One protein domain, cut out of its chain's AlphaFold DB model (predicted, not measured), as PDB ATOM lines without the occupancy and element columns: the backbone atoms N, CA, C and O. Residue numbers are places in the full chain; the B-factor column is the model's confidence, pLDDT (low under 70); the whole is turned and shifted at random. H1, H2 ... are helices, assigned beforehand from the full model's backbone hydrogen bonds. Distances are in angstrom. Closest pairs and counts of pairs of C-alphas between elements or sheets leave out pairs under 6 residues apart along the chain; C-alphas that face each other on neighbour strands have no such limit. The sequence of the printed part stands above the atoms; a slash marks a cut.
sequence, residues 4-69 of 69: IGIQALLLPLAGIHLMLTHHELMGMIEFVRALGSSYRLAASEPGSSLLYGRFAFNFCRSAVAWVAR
ATOM      1  N   ILE A   4     227.072 262.761 272.700       72.38
ATOM      2  CA  ILE A   4     228.008 263.426 271.782       72.38
ATOM      3  C   ILE A   4     228.363 264.842 272.265       72.38
ATOM      4  O   ILE A   4     229.517 265.244 272.183       72.38
ATOM      5  N   GLY A   5     227.400 265.589 272.817       70.19
ATOM      6  CA  GLY A   5     227.640 266.949 273.319       70.19
ATOM      7  C   GLY A   5     228.499 266.976 274.586       70.19
ATOM      8  O   GLY A   5     229.291 267.893 274.774       70.19
ATOM      9  N   ILE A   6     228.388 265.945 275.428       71.31
ATOM     10  CA  ILE A   6     229.193 265.798 276.650       71.31
ATOM     11  C   ILE A   6     230.630 265.393 276.289       71.31
ATOM     12  O   ILE A   6     231.579 265.984 276.796       71.31
ATOM     13  N   GLN A   7     230.809 264.452 275.354       69.12
ATOM     14  CA  GLN A   7     232.136 264.071 274.852       69.12
ATOM     15  C   GLN A   7     232.842 265.223 274.123       69.12
ATOM     16  O   GLN A   7     234.042 265.423 274.310       69.12
ATOM     17  N   ALA A   8     232.095 266.029 273.361       70.75
ATOM     18  CA  ALA A   8     232.625 267.213 272.687       70.75
ATOM     19  C   ALA A   8     233.101 268.308 273.659       70.75
ATOM     20  O   ALA A   8     233.979 269.083 273.299       70.75
ATOM     21  N   LEU A   9     232.558 268.365 274.881       72.19
ATOM     22  CA  LEU A   9     232.996 269.280 275.946       72.19
ATOM     23  C   LEU A   9     234.142 268.707 276.795       72.19
ATOM     24  O   LEU A   9     235.008 269.454 277.246       72.19
ATOM     25  N   LEU A  10     234.186 267.387 276.987       72.00
ATOM     26  CA  LEU A  10     235.267 266.709 277.713       72.00
ATOM     27  C   LEU A  10     236.603 266.751 276.961       72.00
ATOM     28  O   LEU A  10     237.653 266.866 277.588       72.00
ATOM     29  N   LEU A  11     236.571 266.692 275.629       76.81
ATOM     30  CA  LEU A  11     237.768 266.725 274.789       76.81
ATOM     31  C   LEU A  11     238.597 268.026 274.943       76.81
ATOM     32  O   LEU A  11     239.795 267.925 275.216       76.81
ATOM     33  N   PRO A  12     238.019 269.240 274.833       74.94
ATOM     34  CA  PRO A  12     238.761 270.478 275.069       74.94
ATOM     35  C   PRO A  12     239.181 270.642 276.535       74.94
ATOM     36  O   PRO A  12     240.267 271.157 276.789       74.94
ATOM     37  N   LEU A  13     238.388 270.158 277.497       73.75
ATOM     38  CA  LEU A  13     238.763 270.185 278.913       73.75
ATOM     39  C   LEU A  13     240.003 269.316 279.187       73.75
ATOM     40  O   LEU A  13     240.941 269.766 279.843       73.75
ATOM     41  N   ALA A  14     240.056 268.107 278.620       71.31
ATOM     42  CA  ALA A  14     241.235 267.246 278.684       71.31
ATOM     43  C   ALA A  14     242.458 267.895 278.013       71.31
ATOM     44  O   ALA A  14     243.564 267.814 278.544       71.31
ATOM     45  N   GLY A  15     242.258 268.593 276.890       71.25
ATOM     46  CA  GLY A  15     243.308 269.364 276.221       71.25
ATOM     47  C   GLY A  15     243.871 270.496 277.086       71.25
ATOM     48  O   GLY A  15     245.087 270.665 277.152       71.25
ATOM     49  N   ILE A  16     243.013 271.228 277.805       72.00
ATOM     50  CA  ILE A  16     243.428 272.293 278.733       72.00
ATOM     51  C   ILE A  16     244.222 271.715 279.907       72.00
ATOM     52  O   ILE A  16     245.282 272.239 280.244       72.00
ATOM     53  N   HIS A  17     243.756 270.613 280.503       67.19
ATOM     54  CA  HIS A  17     244.492 269.945 281.578       67.19
ATOM     55  C   HIS A  17     245.860 269.448 281.106       67.19
ATOM     56  O   HIS A  17     246.856 269.676 281.788       67.19
ATOM     57  N   LEU A  18     245.933 268.838 279.921       71.69
ATOM     58  CA  LEU A  18     247.192 268.376 279.346       71.69
ATOM     59  C   LEU A  18     248.154 269.545 279.082       71.69
ATOM     60  O   LEU A  18     249.318 269.482 279.471       71.69
ATOM     61  N   MET A  19     247.668 270.640 278.493       69.69
ATOM     62  CA  MET A  19     248.462 271.849 278.256       69.69
ATOM     63  C   MET A  19     248.976 272.462 279.564       69.69
ATOM     64  O   MET A  19     250.146 272.830 279.638       69.69
ATOM     65  N   LEU A  20     248.137 272.527 280.602       68.50
ATOM     66  CA  LEU A  20     248.527 273.029 281.918       68.50
ATOM     67  C   LEU A  20     249.620 272.148 282.535       68.50
ATOM     68  O   LEU A  20     250.658 272.655 282.947       68.50
ATOM     69  N   THR A  21     249.444 270.821 282.515       72.62
ATOM     70  CA  THR A  21     250.468 269.890 283.019       72.62
ATOM     71  C   THR A  21     251.774 269.978 282.237       72.62
ATOM     72  O   THR A  21     252.848 269.899 282.828       72.62
ATOM     73  N   HIS A  22     251.710 270.201 280.921       73.50
ATOM     74  CA  HIS A  22     252.896 270.389 280.095       73.50
ATOM     75  C   HIS A  22     253.599 271.719 280.404       73.50
ATOM     76  O   HIS A  22     254.830 271.778 280.392       73.50
ATOM     77  N   HIS A  23     252.848 272.785 280.681       75.62
ATOM     78  CA  HIS A  23     253.415 274.082 281.039       75.62
ATOM     79  C   HIS A  23     254.148 274.023 282.386       75.62
ATOM     80  O   HIS A  23     255.313 274.410 282.468       75.62
ATOM     81  N   GLU A  24     253.511 273.439 283.403       77.38
ATOM     82  CA  GLU A  24     254.113 273.215 284.723       77.38
ATOM     83  C   GLU A  24     255.361 272.319 284.638       77.38
ATOM     84  O   GLU A  24     256.401 272.612 285.232       77.38
ATOM     85  N   LEU A  25     255.301 271.250 283.833       79.44
ATOM     86  CA  LEU A  25     256.441 270.362 283.600       79.44
ATOM     87  C   LEU A  25     257.605 271.098 282.923       79.44
ATOM     88  O   LEU A  25     258.756 270.930 283.324       79.44
ATOM     89  N   MET A  26     257.318 271.917 281.909       80.31
ATOM     90  CA  MET A  26     258.337 272.701 281.211       80.31
ATOM     91  C   MET A  26     259.018 273.685 282.170       80.31
ATOM     92  O   MET A  26     260.247 273.744 282.202       80.31
ATOM     93  N   GLY A  27     258.242 274.374 283.016       80.00
ATOM     94  CA  GLY A  27     258.775 275.270 284.045       80.00
ATOM     95  C   GLY A  27     259.676 274.547 285.053       80.00
ATOM     96  O   GLY A  27     260.772 275.018 285.363       80.00
ATOM     97  N   MET A  28     259.279 273.353 285.502       78.69
ATOM     98  CA  MET A  28     260.108 272.502 286.368       78.69
ATOM     99  C   MET A  28     261.424 272.086 285.692       78.69
ATOM    100  O   MET A  28     262.484 272.129 286.319       78.69
ATOM    101  N   ILE A  29     261.391 271.708 284.410       80.12
ATOM    102  CA  ILE A  29     262.593 271.328 283.650       80.12
ATOM    103  C   ILE A  29     263.554 272.514 283.518       80.12
ATOM    104  O   ILE A  29     264.764 272.355 283.710       80.12
ATOM    105  N   GLU A  30     263.040 273.702 283.203       83.12
ATOM    106  CA  GLU A  30     263.844 274.923 283.110       83.12
ATOM    107  C   GLU A  30     264.470 275.290 284.453       83.12
ATOM    108  O   GLU A  30     265.664 275.598 284.513       83.12
ATOM    109  N   PHE A  31     263.708 275.165 285.539       81.81
ATOM    110  CA  PHE A  31     264.201 275.387 286.890       81.81
ATOM    111  C   PHE A  31     265.342 274.426 287.253       81.81
ATOM    112  O   PHE A  31     266.404 274.863 287.702       81.81
ATOM    113  N   VAL A  32     265.182 273.124 286.989       80.62
ATOM    114  CA  VAL A  32     266.236 272.118 287.218       80.62
ATOM    115  C   VAL A  32     267.475 272.414 286.370       80.62
ATOM    116  O   VAL A  32     268.603 272.289 286.852       80.62
ATOM    117  N   ARG A  33     267.295 272.845 285.116       82.69
ATOM    118  CA  ARG A  33     268.404 273.214 284.228       82.69
ATOM    119  C   ARG A  33     269.162 274.440 284.742       82.69
ATOM    120  O   ARG A  33     270.394 274.418 284.758       82.69
ATOM    121  N   ALA A  34     268.452 275.483 285.168       84.19
ATOM    122  CA  ALA A  34     269.054 276.676 285.755       84.19
ATOM    123  C   ALA A  34     269.834 276.320 287.029       84.19
ATOM    124  O   ALA A  34     271.012 276.657 287.141       84.19
ATOM    125  N   LEU A  35     269.226 275.529 287.920       81.94
ATOM    126  CA  LEU A  35     269.852 275.044 289.148       81.94
ATOM    127  C   LEU A  35     271.131 274.241 288.864       81.94
ATOM    128  O   LEU A  35     272.158 274.465 289.502       81.94
ATOM    129  N   GLY A  36     271.099 273.339 287.878       81.44
ATOM    130  CA  GLY A  36     272.264 272.553 287.465       81.44
ATOM    131  C   GLY A  36     273.398 273.407 286.889       81.44
ATOM    132  O   GLY A  36     274.569 273.161 287.182       81.44
ATOM    133  N   SER A  37     273.069 274.444 286.110       83.31
ATOM    134  CA  SER A  37     274.059 275.395 285.586       83.31
ATOM    135  C   SER A  37     274.709 276.208 286.710       83.31
ATOM    136  O   SER A  37     275.936 276.309 286.769       83.31
ATOM    137  N   SER A  38     273.902 276.716 287.647       79.50
ATOM    138  CA  SER A  38     274.380 277.429 288.836       79.50
ATOM    139  C   SER A  38     275.243 276.541 289.730       79.50
ATOM    140  O   SER A  38     276.294 276.985 290.179       79.50
ATOM    141  N   TYR A  39     274.861 275.275 289.936       78.94
ATOM    142  CA  TYR A  39     275.680 274.300 290.659       78.94
ATOM    143  C   TYR A  39     277.041 274.100 289.989       78.94
ATOM    144  O   TYR A  39     278.063 274.137 290.663       78.94
ATOM    145  N   ARG A  40     277.074 273.920 288.663       79.94
ATOM    146  CA  ARG A  40     278.326 273.725 287.918       79.94
ATOM    147  C   ARG A  40     279.253 274.939 288.017       79.94
ATOM    148  O   ARG A  40     280.460 274.761 288.134       79.94
ATOM    149  N   LEU A  41     278.694 276.150 287.974       80.00
ATOM    150  CA  LEU A  41     279.435 277.396 288.198       80.00
ATOM    151  C   LEU A  41     279.972 277.472 289.631       80.00
ATOM    152  O   LEU A  41     281.159 277.700 289.822       80.00
ATOM    153  N   ALA A  42     279.129 277.216 290.626       76.44
ATOM    154  CA  ALA A  42     279.503 277.283 292.034       76.44
ATOM    155  C   ALA A  42     280.539 276.214 292.428       76.44
ATOM    156  O   ALA A  42     281.464 276.492 293.178       76.44
ATOM    157  N   ALA A  43     280.432 275.007 291.870       74.75
ATOM    158  CA  ALA A  43     281.352 273.895 292.097       74.75
ATOM    159  C   ALA A  43     282.676 274.006 291.318       74.75
ATOM    160  O   ALA A  43     283.531 273.131 291.462       74.75
ATOM    161  N   SER A  44     282.847 275.040 290.485       78.94
ATOM    162  CA  SER A  44     284.110 275.297 289.780       78.94
ATOM    163  C   SER A  44     285.225 275.771 290.719       78.94
ATOM    164  O   SER A  44     286.402 275.623 290.391       78.94
ATOM    165  N   GLU A  45     284.875 276.268 291.911       80.31
ATOM    166  CA  GLU A  45     285.844 276.593 292.954       80.31
ATOM    167  C   GLU A  45     286.444 275.318 293.581       80.31
ATOM    168  O   GLU A  45     285.696 274.430 294.015       80.31
ATOM    169  N   PRO A  46     287.781 275.213 293.701       74.69
ATOM    170  CA  PRO A  46     288.436 274.062 294.319       74.69
ATOM    171  C   PRO A  46     287.929 273.818 295.749       74.69
ATOM    172  O   PRO A  46     287.967 274.705 296.595       74.69
ATOM    173  N   GLY A  47     287.443 272.605 296.032       74.19
ATOM    174  CA  GLY A  47     286.951 272.206 297.362       74.19
ATOM    175  C   GLY A  47     285.500 272.598 297.681       74.19
ATOM    176  O   GLY A  47     284.930 272.088 298.645       74.19
ATOM    177  N   SER A  48     284.860 273.426 296.853       72.62
ATOM    178  CA  SER A  48     283.472 273.870 297.052       72.62
ATOM    179  C   SER A  48     282.420 272.846 296.591       72.62
ATOM    180  O   SER A  48     281.276 272.858 297.056       72.62
ATOM    181  N   SER A  49     282.808 271.911 295.717       73.94
ATOM    182  CA  SER A  49     281.916 270.927 295.089       73.94
ATOM    183  C   SER A  49     281.163 270.052 296.098       73.94
ATOM    184  O   SER A  49     279.983 269.763 295.911       73.94
ATOM    185  N   LEU A  50     281.810 269.680 297.205       77.31
ATOM    186  CA  LEU A  50     281.207 268.876 298.273       77.31
ATOM    187  C   LEU A  50     280.103 269.638 299.021       77.31
ATOM    188  O   LEU A  50     279.051 269.070 299.325       77.31
ATOM    189  N   LEU A  51     280.323 270.927 299.295       77.56
ATOM    190  CA  LEU A  51     279.363 271.785 299.994       77.56
ATOM    191  C   LEU A  51     278.151 272.078 299.107       77.56
ATOM    192  O   LEU A  51     277.011 271.851 299.522       77.56
ATOM    193  N   TYR A  52     278.394 272.490 297.861       77.19
ATOM    194  CA  TYR A  52     277.327 272.747 296.897       77.19
ATOM    195  C   TYR A  52     276.564 271.472 296.523       77.19
ATOM    196  O   TYR A  52     275.346 271.518 296.355       77.19
ATOM    197  N   GLY A  53     277.239 270.318 296.460       77.12
ATOM    198  CA  GLY A  53     276.604 269.039 296.145       77.12
ATOM    199  C   GLY A  53     275.657 268.603 297.257       77.12
ATOM    200  O   GLY A  53     274.524 268.191 297.003       77.12
ATOM    201  N   ARG A  54     276.078 268.781 298.514       83.06
ATOM    202  CA  ARG A  54     275.242 268.501 299.684       83.06
ATOM    203  C   ARG A  54     274.055 269.459 299.774       83.06
ATOM    204  O   ARG A  54     272.958 269.016 300.109       83.06
ATOM    205  N   PHE A  55     274.240 270.738 299.454       81.19
ATOM    206  CA  PHE A  55     273.140 271.700 299.381       81.19
ATOM    207  C   PHE A  55     272.120 271.313 298.300       81.19
ATOM    208  O   PHE A  55     270.939 271.156 298.607       81.19
ATOM    209  N   ALA A  56     272.577 271.060 297.068       80.56
ATOM    210  CA  ALA A  56     271.717 270.666 295.953       80.56
ATOM    211  C   ALA A  56     270.939 269.373 296.250       80.56
ATOM    212  O   ALA A  56     269.736 269.301 296.003       80.56
ATOM    213  N   PHE A  57     271.590 268.373 296.854       81.88
ATOM    214  CA  PHE A  57     270.937 267.127 297.261       81.88
ATOM    215  C   PHE A  57     269.841 267.351 298.313       81.88
ATOM    216  O   PHE A  57     268.737 266.826 298.175       81.88
ATOM    217  N   ASN A  58     270.112 268.150 299.352       83.75
ATOM    218  CA  ASN A  58     269.121 268.452 300.391       83.75
ATOM    219  C   ASN A  58     267.951 269.284 299.856       83.75
ATOM    220  O   ASN A  58     266.806 269.051 300.250       83.75
ATOM    221  N   PHE A  59     268.222 270.212 298.940       80.94
ATOM    222  CA  PHE A  59     267.193 270.972 298.243       80.94
ATOM    223  C   PHE A  59     266.285 270.046 297.419       80.94
ATOM    224  O   PHE A  59     265.074 270.050 297.627       80.94
ATOM    225  N   CYS A  60     266.857 269.175 296.576       81.06
ATOM    226  CA  CYS A  60     266.094 268.191 295.798       81.06
ATOM    227  C   CYS A  60     265.267 267.266 296.698       81.06
ATOM    228  O   CYS A  60     264.079 267.061 296.464       81.06
ATOM    229  N   ARG A  61     265.873 266.744 297.770       82.81
ATOM    230  CA  ARG A  61     265.184 265.899 298.752       82.81
ATOM    231  C   ARG A  61     263.992 266.622 299.381       82.81
ATOM    232  O   ARG A  61     262.937 266.015 299.548       82.81
ATOM    233  N   SER A  62     264.158 267.897 299.729       81.44
ATOM    234  CA  SER A  62     263.087 268.712 300.304       81.44
ATOM    235  C   SER A  62     261.977 268.940 299.283       81.44
ATOM    236  O   SER A  62     260.822 268.682 299.595       81.44
ATOM    237  N   ALA A  63     262.317 269.337 298.056       77.81
ATOM    238  CA  ALA A  63     261.352 269.542 296.978       77.81
ATOM    239  C   ALA A  63     260.523 268.277 296.694       77.81
ATOM    240  O   ALA A  63     259.298 268.347 296.658       77.81
ATOM    241  N   VAL A  64     261.162 267.105 296.598       81.44
ATOM    242  CA  VAL A  64     260.457 265.820 296.430       81.44
ATOM    243  C   VAL A  64     259.549 265.518 297.626       81.44
ATOM    244  O   VAL A  64     258.416 265.090 297.435       81.44
ATOM    245  N   ALA A  65     260.004 265.774 298.857       84.62
ATOM    246  CA  ALA A  65     259.183 265.579 300.053       84.62
ATOM    247  C   ALA A  65     257.981 266.537 300.128       84.62
ATOM    248  O   ALA A  65     256.978 266.188 300.745       84.62
ATOM    249  N   TRP A  66     258.075 267.726 299.526       74.06
ATOM    250  CA  TRP A  66     256.952 268.655 299.378       74.06
ATOM    251  C   TRP A  66     255.959 268.192 298.313       74.06
ATOM    252  O   TRP A  66     254.764 268.260 298.560       74.06
ATOM    253  N   VAL A  67     256.434 267.691 297.170       76.56
ATOM    254  CA  VAL A  67     255.570 267.170 296.092       76.56
ATOM    255  C   VAL A  67     254.857 265.874 296.494       76.56
ATOM    256  O   VAL A  67     253.770 265.593 296.007       76.56
ATOM    257  N   ALA A  68     255.461 265.068 297.370       75.62
ATOM    258  CA  ALA A  68     254.885 263.809 297.840       75.62
ATOM    259  C   ALA A  68     253.826 263.964 298.957       75.62
ATOM    260  O   ALA A  68     253.312 262.947 299.426       75.62
ATOM    261  N   ARG A  69     253.540 265.190 299.413       59.75
ATOM    262  CA  ARG A  69     252.469 265.504 300.376       59.75
ATOM    263  C   ARG A  69     251.234 266.017 299.653       59.75
ATOM    264  O   ARG A  69     250.135 265.708 300.155       59.75
TER     265      ARG A  69
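Overview. This is residues 4 to 69 of the 69 residues of an uncharacterized protein of Bradyrhizobium sp. OK095 (UniProt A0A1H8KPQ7). A long helical hairpin with unequal arms: the long helix H1 runs out, the chain turns, and the shorter H2 folds back, the two meeting near the turn and spreading from there as a narrow V. The first part of H1, residues 4 to 31, sticks out. The printed part has 66 residues with two named helices, H1 then H2, and no named strand; its class is all helix. It is extended, with a radius of gyration of the C-alphas of 19.0 A and spans of 65 by 24 by 7 A.

Along the chain. H1, residues 4 to 42, begins at C-alpha 4 (228.008, 263.426, 271.782) and is 57.0 A long from first to last C-alpha. H2, residues 49 to 67, is 26.6 A long and ends at C-alpha 67 (255.570, 267.170, 296.092).

Arrangement. H1 and H2 form a helical hairpin, running opposite ways at a shallow tilt of 19 degrees. Residues 39 to 42 of H1 touch residues 49 to 56 of H2; the closest C-alphas, of Tyr 39 and Tyr 52, are 6.6 A apart. Residues 61 to 69, of which 61 to 67 belong to H2, stand free. In H2 every O i to N i+4 pair is within hydrogen-bond range, in H1 34 of 35.

Size, cuts and confidence. The C-alphas farthest apart, of Ile 4 and Pro 46, are 65.4 A apart. The printed part has no cut, and the link from H1 to H2 is short. Mean pLDDT of the printed part is 76.8; residues 7, 17, 19 to 20 and 69 are under 70.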